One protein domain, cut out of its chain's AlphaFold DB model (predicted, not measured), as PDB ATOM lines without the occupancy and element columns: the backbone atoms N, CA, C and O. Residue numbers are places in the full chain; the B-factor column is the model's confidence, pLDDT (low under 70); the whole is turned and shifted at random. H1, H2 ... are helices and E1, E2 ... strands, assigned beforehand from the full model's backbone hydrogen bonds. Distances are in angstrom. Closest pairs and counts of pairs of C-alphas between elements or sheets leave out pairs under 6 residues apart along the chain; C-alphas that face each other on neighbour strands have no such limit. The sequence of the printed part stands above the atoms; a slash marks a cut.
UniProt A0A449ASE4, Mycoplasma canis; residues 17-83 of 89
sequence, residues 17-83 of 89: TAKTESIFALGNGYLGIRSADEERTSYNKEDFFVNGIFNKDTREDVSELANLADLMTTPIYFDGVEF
ATOM      1  N   THR A  17     -39.898  -9.412  49.028       92.12
ATOM      2  CA  THR A  17     -39.771 -10.777  49.574       92.12
ATOM      3  C   THR A  17     -38.692 -11.591  48.863       92.12
ATOM      4  O   THR A  17     -37.742 -12.035  49.497       92.12
ATOM      5  N   ALA A  18     -38.716 -11.659  47.528       91.56
ATOM      6  CA  ALA A  18     -37.693 -12.393  46.780       91.56
ATOM      7  C   ALA A  18     -36.260 -11.864  47.023       91.56
ATOM      8  O   ALA A  18     -35.281 -12.614  46.960       91.56
ATOM      9  N   LYS A  19     -36.109 -10.566  47.320       94.25
ATOM     10  CA  LYS A  19     -34.812  -9.966  47.650       94.25
ATOM     11  C   LYS A  19     -34.376 -10.351  49.061       94.25
ATOM     12  O   LYS A  19     -33.211 -10.694  49.250       94.25
ATOM     13  N   THR A  20     -35.273 -10.288  50.039       94.56
ATOM     14  CA  THR A  20     -34.955 -10.610  51.434       94.56
ATOM     15  C   THR A  20     -34.672 -12.097  51.603       94.56
ATOM     16  O   THR A  20     -33.625 -12.430  52.146       94.56
ATOM     17  N   GLU A  21     -35.472 -12.979  51.008       94.62
ATOM     18  CA  GLU A  21     -35.212 -14.427  50.957       94.62
ATOM     19  C   GLU A  21     -33.807 -14.769  50.432       94.62
ATOM     20  O   GLU A  21     -33.155 -15.679  50.938       94.62
ATOM     21  N   SER A  22     -33.325 -14.015  49.431       95.19
ATOM     22  CA  SER A  22     -31.979 -14.190  48.864       95.19
ATOM     23  C   SER A  22     -30.880 -13.677  49.799       95.19
ATOM     24  O   SER A  22     -29.835 -14.302  49.926       95.19
ATOM     25  N   ILE A  23     -31.091 -12.516  50.433       96.62
ATOM     26  CA  ILE A  23     -30.110 -11.886  51.335       96.62
ATOM     27  C   ILE A  23     -29.921 -12.710  52.611       96.62
ATOM     28  O   ILE A  23     -28.806 -12.781  53.127       96.62
ATOM     29  N   PHE A  24     -31.005 -13.282  53.132       96.38
ATOM     30  CA  PHE A  24     -31.006 -14.018  54.394       96.38
ATOM     31  C   PHE A  24     -30.743 -15.521  54.236       96.38
ATOM     32  O   PHE A  24     -30.571 -16.183  55.255       96.38
ATOM     33  N   ALA A  25     -30.650 -16.020  52.996       96.31
ATOM     34  CA  ALA A  25     -30.427 -17.427  52.668       96.31
ATOM     35  C   ALA A  25     -29.318 -18.078  53.511       96.31
ATOM     36  O   ALA A  25     -28.261 -17.491  53.767       96.31
ATOM     37  N   LEU A  26     -29.552 -19.329  53.905       96.31
ATOM     38  CA  LEU A  26     -28.633 -20.110  54.726       96.31
ATOM     39  C   LEU A  26     -27.982 -21.206  53.889       96.31
ATOM     40  O   LEU A  26     -28.608 -21.803  53.017       96.31
ATOM     41  N   GLY A  27     -26.722 -21.513  54.186       96.75
ATOM     42  CA  GLY A  27     -26.023 -22.613  53.540       96.75
ATOM     43  C   GLY A  27     -24.729 -22.989  54.246       96.75
ATOM     44  O   GLY A  27     -24.154 -22.200  54.995       96.75
ATOM     45  N   ASN A  28     -24.275 -24.216  54.006       97.62
ATOM     46  CA  ASN A  28     -23.062 -24.776  54.616       97.62
ATOM     47  C   ASN A  28     -22.050 -25.303  53.580       97.62
ATOM     48  O   ASN A  28     -21.134 -26.042  53.927       97.62
ATOM     49  N   GLY A  29     -22.231 -24.949  52.304       96.12
ATOM     50  CA  GLY A  29     -21.409 -25.409  51.178       96.12
ATOM     51  C   GLY A  29     -21.862 -26.739  50.562       96.12
ATOM     52  O   GLY A  29     -21.562 -26.994  49.394       96.12
ATOM     53  N   TYR A  30     -22.620 -27.552  51.303       97.12
ATOM     54  CA  TYR A  30     -23.280 -28.754  50.788       97.12
ATOM     55  C   TYR A  30     -24.770 -28.516  50.522       97.12
ATOM     56  O   TYR A  30     -25.256 -28.841  49.445       97.12
ATOM     57  N   LEU A  31     -25.474 -27.899  51.472       96.06
ATOM     58  CA  LEU A  31     -26.882 -27.520  51.369       96.06
ATOM     59  C   LEU A  31     -27.019 -26.000  51.318       96.06
ATOM     60  O   LEU A  31     -26.245 -25.284  51.967       96.06
ATOM     61  N   GLY A  32     -28.029 -25.525  50.595       96.38
ATOM     62  CA  GLY A  32     -28.463 -24.134  50.598       96.38
ATOM     63  C   GLY A  32     -29.984 -24.040  50.554       96.38
ATOM     64  O   GLY A  32     -30.619 -24.776  49.805       96.38
ATOM     65  N   ILE A  33     -30.554 -23.138  51.346       96.00
ATOM     66  CA  ILE A  33     -31.982 -22.813  51.326       96.00
ATOM     67  C   ILE A  33     -32.170 -21.305  51.218       96.00
ATOM     68  O   ILE A  33     -31.420 -20.525  51.817       96.00
ATOM     69  N   ARG A  34     -33.196 -20.887  50.480       95.50
ATOM     70  CA  ARG A  34     -33.708 -19.517  50.590       95.50
ATOM     71  C   ARG A  34     -34.416 -19.343  51.923       95.50
ATOM     72  O   ARG A  34     -35.053 -20.264  52.422       95.50
ATOM     73  N   SER A  35     -34.330 -18.146  52.488       95.12
ATOM     74  CA  SER A  35     -35.046 -17.813  53.723       95.12
ATOM     75  C   SER A  35     -36.461 -17.335  53.424       95.12
ATOM     76  O   SER A  35     -36.791 -16.188  53.721       95.12
ATOM     77  N   ALA A  36     -37.245 -18.196  52.771       93.44
ATOM     78  CA  ALA A  36     -38.693 -18.043  52.684       93.44
ATOM     79  C   ALA A  36     -39.303 -18.178  54.085       93.44
ATOM     80  O   ALA A  36     -38.784 -18.923  54.920       93.44
ATOM     81  N   ASP A  37     -40.371 -17.426  54.340       92.25
ATOM     82  CA  ASP A  37     -41.135 -17.556  55.578       92.25
ATOM     83  C   ASP A  37     -41.840 -18.931  55.594       92.25
ATOM     84  O   ASP A  37     -42.248 -19.429  54.546       92.25
ATOM     85  N   GLU A  38     -41.946 -19.582  56.757       92.50
ATOM     86  CA  GLU A  38     -42.452 -20.964  56.836       92.50
ATOM     87  C   GLU A  38     -43.958 -21.069  56.574       92.50
ATOM     88  O   GLU A  38     -44.424 -22.120  56.134       92.50
ATOM     89  N   GLU A  39     -44.752 -20.028  56.846       92.88
ATOM     90  CA  GLU A  39     -46.176 -20.085  56.544       92.88
ATOM     91  C   GLU A  39     -46.418 -20.186  55.038       92.88
ATOM     92  O   GLU A  39     -45.685 -19.645  54.212       92.88
ATOM     93  N   ARG A  40     -47.494 -20.873  54.665       90.38
ATOM     94  CA  ARG A  40     -47.816 -21.069  53.259       90.38
ATOM     95  C   ARG A  40     -48.269 -19.755  52.628       90.38
ATOM     96  O   ARG A  40     -49.312 -19.211  52.980       90.38
ATOM     97  N   THR A  41     -47.537 -19.294  51.618       84.06
ATOM     98  CA  THR A  41     -47.894 -18.093  50.851       84.06
ATOM     99  C   THR A  41     -47.717 -18.327  49.354       84.06
ATOM    100  O   THR A  41     -46.896 -19.124  48.916       84.06
ATOM    101  N   SER A  42     -48.464 -17.587  48.532       82.44
ATOM    102  CA  SER A  42     -48.321 -17.656  47.073       82.44
ATOM    103  C   SER A  42     -47.075 -16.940  46.532       82.44
ATOM    104  O   SER A  42     -46.833 -16.982  45.327       82.44
ATOM    105  N   TYR A  43     -46.379 -16.160  47.362       76.75
ATOM    106  CA  TYR A  43     -45.256 -15.315  46.943       76.75
ATOM    107  C   TYR A  43     -43.896 -15.843  47.395       76.75
ATOM    108  O   TYR A  43     -42.883 -15.276  46.978       76.75
ATOM    109  N   ASN A  44     -43.877 -16.885  48.221       80.25
ATOM    110  CA  ASN A  44     -42.647 -17.534  48.632       80.25
ATOM    111  C   ASN A  44     -41.955 -18.183  47.427       80.25
ATOM    112  O   ASN A  44     -42.587 -18.600  46.448       80.25
ATOM    113  N   LYS A  45     -40.624 -18.203  47.481       80.75
ATOM    114  CA  LYS A  45     -39.782 -18.987  46.575       80.75
ATOM    115  C   LYS A  45     -38.953 -19.938  47.416       80.75
ATOM    116  O   LYS A  45     -37.815 -19.625  47.778       80.75
ATOM    117  N   GLU A  46     -39.555 -21.072  47.751       81.69
ATOM    118  CA  GLU A  46     -38.944 -22.132  48.540       81.69
ATOM    119  C   GLU A  46     -37.926 -22.875  47.664       81.69
ATOM    120  O   GLU A  46     -38.221 -23.892  47.041       81.69
ATOM    121  N   ASP A  47     -36.720 -22.311  47.543       93.56
ATOM    122  CA  ASP A  47     -35.618 -23.009  46.888       93.56
ATOM    123  C   ASP A  47     -34.792 -23.784  47.916       93.56
ATOM    124  O   ASP A  47     -34.261 -23.206  48.876       93.56
ATOM    125  N   PHE A  48     -34.625 -25.080  47.654       95.50
ATOM    126  CA  PHE A  48     -33.734 -25.973  48.378       95.50
ATOM    127  C   PHE A  48     -32.750 -26.632  47.412       95.50
ATOM    128  O   PHE A  48     -33.128 -27.336  46.477       95.50
ATOM    129  N   PHE A  49     -31.461 -26.438  47.670       96.44
ATOM    130  CA  PHE A  49     -30.386 -26.914  46.820       96.44
ATOM    131  C   PHE A  49     -29.421 -27.833  47.566       96.44
ATOM    132  O   PHE A  49     -28.990 -27.545  48.687       96.44
ATOM    133  N   VAL A  50     -29.003 -28.901  46.884       96.88
ATOM    134  CA  VAL A  50     -27.920 -29.794  47.311       96.88
ATOM    135  C   VAL A  50     -26.807 -29.734  46.272       96.88
ATOM    136  O   VAL A  50     -27.017 -30.030  45.095       96.88
ATOM    137  N   ASN A  51     -25.602 -29.384  46.710       96.81
ATOM    138  CA  ASN A  51     -24.419 -29.365  45.863       96.81
ATOM    139  C   ASN A  51     -24.153 -30.762  45.275       96.81
ATOM    140  O   ASN A  51     -24.094 -31.754  46.003       96.81
ATOM    141  N   GLY A  52     -23.990 -30.832  43.953       96.75
ATOM    142  CA  GLY A  52     -23.813 -32.086  43.217       96.75
ATOM    143  C   GLY A  52     -25.084 -32.618  42.554       96.75
ATOM    144  O   GLY A  52     -24.976 -33.532  41.737       96.75
ATOM    145  N   ILE A  53     -26.262 -32.047  42.836       96.75
ATOM    146  CA  ILE A  53     -27.512 -32.422  42.164       96.75
ATOM    147  C   ILE A  53     -27.845 -31.384  41.093       96.75
ATOM    148  O   ILE A  53     -28.306 -30.285  41.390       96.75
ATOM    149  N   PHE A  54     -27.612 -31.753  39.837       96.44
ATOM    150  CA  PHE A  54     -27.851 -30.898  38.679       96.44
ATOM    151  C   PHE A  54     -28.912 -31.506  37.771       96.44
ATOM    152  O   PHE A  54     -28.990 -32.728  37.632       96.44
ATOM    153  N   ASN A  55     -29.690 -30.647  37.120       95.00
ATOM    154  CA  ASN A  55     -30.635 -31.035  36.087       95.00
ATOM    155  C   ASN A  55     -30.399 -30.213  34.817       95.00
ATOM    156  O   ASN A  55     -29.939 -29.072  34.863       95.00
ATOM    157  N   LYS A  56     -30.713 -30.813  33.672       95.62
ATOM    158  CA  LYS A  56     -30.767 -30.140  32.378       95.62
ATOM    159  C   LYS A  56     -32.132 -30.455  31.780       95.62
ATOM    160  O   LYS A  56     -32.373 -31.601  31.411       95.62
ATOM    161  N   ASP A  57     -33.010 -29.457  31.762       90.06
ATOM    162  CA  ASP A  57     -34.427 -29.649  31.440       90.06
ATOM    163  C   ASP A  57     -34.623 -30.047  29.971       90.06
ATOM    164  O   ASP A  57     -35.228 -31.077  29.664       90.06
ATOM    165  N   THR A  58     -34.002 -29.308  29.049       93.50
ATOM    166  CA  THR A  58     -33.990 -29.658  27.624       93.50
ATOM    167  C   THR A  58     -32.581 -29.886  27.091       93.50
ATOM    168  O   THR A  58     -31.578 -29.544  27.712       93.50
ATOM    169  N   ARG A  59     -32.474 -30.468  25.891       91.75
ATOM    170  CA  ARG A  59     -31.180 -30.786  25.263       91.75
ATOM    171  C   ARG A  59     -30.338 -29.546  24.933       91.75
ATOM    172  O   ARG A  59     -29.115 -29.667  24.884       91.75
ATOM    173  N   GLU A  60     -30.973 -28.389  24.765       96.50
ATOM    174  CA  GLU A  60     -30.321 -27.121  24.419       96.50
ATOM    175  C   GLU A  60     -29.964 -26.274  25.653       96.50
ATOM    176  O   GLU A  60     -29.112 -25.394  25.559       96.50
ATOM    177  N   ASP A  61     -30.541 -26.574  26.823       93.75
ATOM    178  CA  ASP A  61     -30.297 -25.800  28.045       93.75
ATOM    179  C   ASP A  61     -28.911 -26.049  28.649       93.75
ATOM    180  O   ASP A  61     -28.220 -27.036  28.362       93.75
ATOM    181  N   VAL A  62     -28.493 -25.153  29.535       95.25
ATOM    182  CA  VAL A  62     -27.331 -25.380  30.396       95.25
ATOM    183  C   VAL A  62     -27.721 -26.258  31.587       95.25
ATOM    184  O   VAL A  62     -28.871 -26.272  32.015       95.25
ATOM    185  N   SER A  63     -26.769 -27.031  32.114       95.56
ATOM    186  CA  SER A  63     -26.983 -27.757  33.369       95.56
ATOM    187  C   SER A  63     -26.997 -26.773  34.536       95.56
ATOM    188  O   SER A  63     -26.023 -26.048  34.738       95.56
ATOM    189  N   GLU A  64     -28.064 -26.799  35.328       95.44
ATOM    190  CA  GLU A  64     -28.244 -25.951  36.507       95.44
ATOM    191  C   GLU A  64     -28.436 -26.801  37.763       95.44
ATOM    192  O   GLU A  64     -28.720 -28.001  37.692       95.44
ATOM    193  N   LEU A  65     -28.230 -26.190  38.929       95.19
ATOM    194  CA  LEU A  65     -28.468 -26.853  40.205       95.19
ATOM    195  C   LEU A  65     -29.972 -27.106  40.348       95.19
ATOM    196  O   LEU A  65     -30.775 -26.192  40.168       95.19
ATOM    197  N   ALA A  66     -30.362 -28.343  40.642       94.69
ATOM    198  CA  ALA A  66     -31.772 -28.693  40.727       94.69
ATOM    199  C   ALA A  66     -32.389 -28.101  42.001       94.69
ATOM    200  O   ALA A  66     -31.875 -28.346  43.094       94.69
ATOM    201  N   ASN A  67     -33.502 -27.373  41.866       93.94
ATOM    202  CA  ASN A  67     -34.343 -27.052  43.015       93.94
ATOM    203  C   ASN A  67     -35.082 -28.326  43.455       93.94
ATOM    204  O   ASN A  67     -35.752 -28.978  42.648       93.94
ATOM    205  N   LEU A  68     -34.902 -28.709  44.712       94.81
ATOM    206  CA  LEU A  68     -35.483 -29.908  45.296       94.81
ATOM    207  C   LEU A  68     -36.847 -29.616  45.924       94.81
ATOM    208  O   LEU A  68     -37.321 -28.486  45.955       94.81
ATOM    209  N   ALA A  69     -37.498 -30.672  46.409       92.38
ATOM    210  CA  ALA A  69     -38.761 -30.537  47.115       92.38
ATOM    211  C   ALA A  69     -38.604 -29.633  48.344       92.38
ATOM    212  O   ALA A  69     -37.638 -29.760  49.097       92.38
ATOM    213  N   ASP A  70     -39.587 -28.766  48.550       91.31
ATOM    214  CA  ASP A  70     -39.684 -27.925  49.731       91.31
ATOM    215  C   ASP A  70     -39.822 -28.773  51.010       91.31
ATOM    216  O   ASP A  70     -40.553 -29.767  51.054       91.31
ATOM    217  N   LEU A  71     -39.080 -28.374  52.042       87.62
ATOM    218  CA  LEU A  71     -39.015 -29.025  53.351       87.62
ATOM    219  C   LEU A  71     -39.421 -28.093  54.501       87.62
ATOM    220  O   LEU A  71     -39.503 -28.560  55.636       87.62
ATOM    221  N   MET A  72     -39.620 -26.799  54.234       90.62
ATOM    222  CA  MET A  72     -39.784 -25.771  55.267       90.62
ATOM    223  C   MET A  72     -41.224 -25.276  55.385       90.62
ATOM    224  O   MET A  72     -41.637 -24.925  56.492       90.62
ATOM    225  N   THR A  73     -42.002 -25.280  54.293       93.25
ATOM    226  CA  THR A  73     -43.388 -24.799  54.354       93.25
ATOM    227  C   THR A  73     -44.203 -25.587  55.369       93.25
ATOM    228  O   THR A  73     -44.423 -26.794  55.252       93.25
ATOM    229  N   THR A  74     -44.715 -24.854  56.346       93.50
ATOM    230  CA  THR A  74     -45.520 -25.346  57.450       93.50
ATOM    231  C   THR A  74     -46.810 -24.530  57.497       93.50
ATOM    232  O   THR A  74     -46.791 -23.371  57.903       93.50
ATOM    233  N   PRO A  75     -47.961 -25.097  57.097       93.62
ATOM    234  CA  PRO A  75     -49.245 -24.420  57.238       93.62
ATOM    235  C   PRO A  75     -49.562 -24.123  58.712       93.62
ATOM    236  O   PRO A  75     -49.651 -25.035  59.538       93.62
ATOM    237  N   ILE A  76     -49.747 -22.844  59.039       94.88
ATOM    238  CA  ILE A  76     -50.051 -22.365  60.394       94.88
ATOM    239  C   ILE A  76     -51.527 -21.979  60.450       94.88
ATOM    240  O   ILE A  76     -52.018 -21.307  59.547       94.88
ATOM    241  N   TYR A  77     -52.235 -22.366  61.514       96.06
ATOM    242  CA  TYR A  77     -53.661 -22.072  61.677       96.06
ATOM    243  C   TYR A  77     -53.959 -21.419  63.027       96.06
ATOM    244  O   TYR A  77     -53.471 -21.870  64.064       96.06
ATOM    245  N   PHE A  78     -54.840 -20.421  63.017       95.88
ATOM    246  CA  PHE A  78     -55.455 -19.835  64.209       95.88
ATOM    247  C   PHE A  78     -56.969 -20.013  64.110       95.88
ATOM    248  O   PHE A  78     -57.575 -19.571  63.138       95.88
ATOM    249  N   ASP A  79     -57.578 -20.705  65.077       97.25
ATOM    250  CA  ASP A  79     -59.023 -20.994  65.102       97.25
ATOM    251  C   ASP A  79     -59.570 -21.591  63.786       97.25
ATOM    252  O   ASP A  79     -60.677 -21.293  63.344       97.25
ATOM    253  N   GLY A  80     -58.772 -22.446  63.135       96.44
ATOM    254  CA  GLY A  80     -59.121 -23.085  61.860       96.44
ATOM    255  C   GLY A  80     -58.920 -22.212  60.615       96.44
ATOM    256  O   GLY A  80     -59.204 -22.672  59.512       96.44
ATOM    257  N   VAL A  81     -58.411 -20.986  60.762       95.25
ATOM    258  CA  VAL A  81     -58.063 -20.083  59.655       95.25
ATOM    259  C   VAL A  81     -56.562 -20.151  59.390       95.25
ATOM    260  O   VAL A  81     -55.768 -19.966  60.312       95.25
ATOM    261  N   GLU A  82     -56.173 -20.419  58.142       94.12
ATOM    262  CA  GLU A  82     -54.767 -20.440  57.721       94.12
ATOM    263  C   GLU A  82     -54.160 -19.031  57.818       94.12
ATOM    264  O   GLU A  82     -54.766 -18.036  57.408       94.12
ATOM    265  N   PHE A  83     -52.975 -18.946  58.409       93.00
ATOM    266  CA  PHE A  83     -52.238 -17.709  58.597       93.00
ATOM    267  C   PHE A  83     -51.414 -17.373  57.354       93.00
ATOM    268  O   PHE A  83     -50.614 -18.181  56.899       93.00
TER     269      PHE A  83
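This is residues 17 to 83 of the 89 residues of a protein of Mycoplasma canis (UniProt A0A449ASE4). This is an elongated model with little regular structure: a small two-strand hairpin, E1 and E2, a short helix H1 off to one side, and a long stretch, residues 51 to 83, that loops out to one end and folds back past E2 to the far end. The printed part has 67 residues, with H1, E1 and E2 in that order; the sheet is antiparallel and the class mixed, with 14 residues in named elements. It is loose, radius of gyration of the C-alphas 14.5 A, spanning 49 by 26 by 20 A.

E1, residues 31 to 33, and E2, residues 48 to 50, form an antiparallel hairpin at 167 degrees. N 32 and O 49 are 2.9 A apart, within hydrogen-bond range. H1, residues 17 to 24, is apart from E2; in H1 every O i to N i+4 pair is within hydrogen-bond range. Outside the named strands, residues 54 to 55 pair antiparallel with 64 to 65.

H1 measures 10.5 A from C-alpha 17 at (-39.771, -10.777, 49.574). E1 measures 6.9 A; E2 measures 7.0 A and ends at C-alpha 50, (-27.920, -29.794, 47.311).

The farthest C-alphas, Glu 60 and Asp 79, are 50.2 A apart. The printed part has no cut; the E1 to E2 link is long. No printed residue is under 70 in pLDDT.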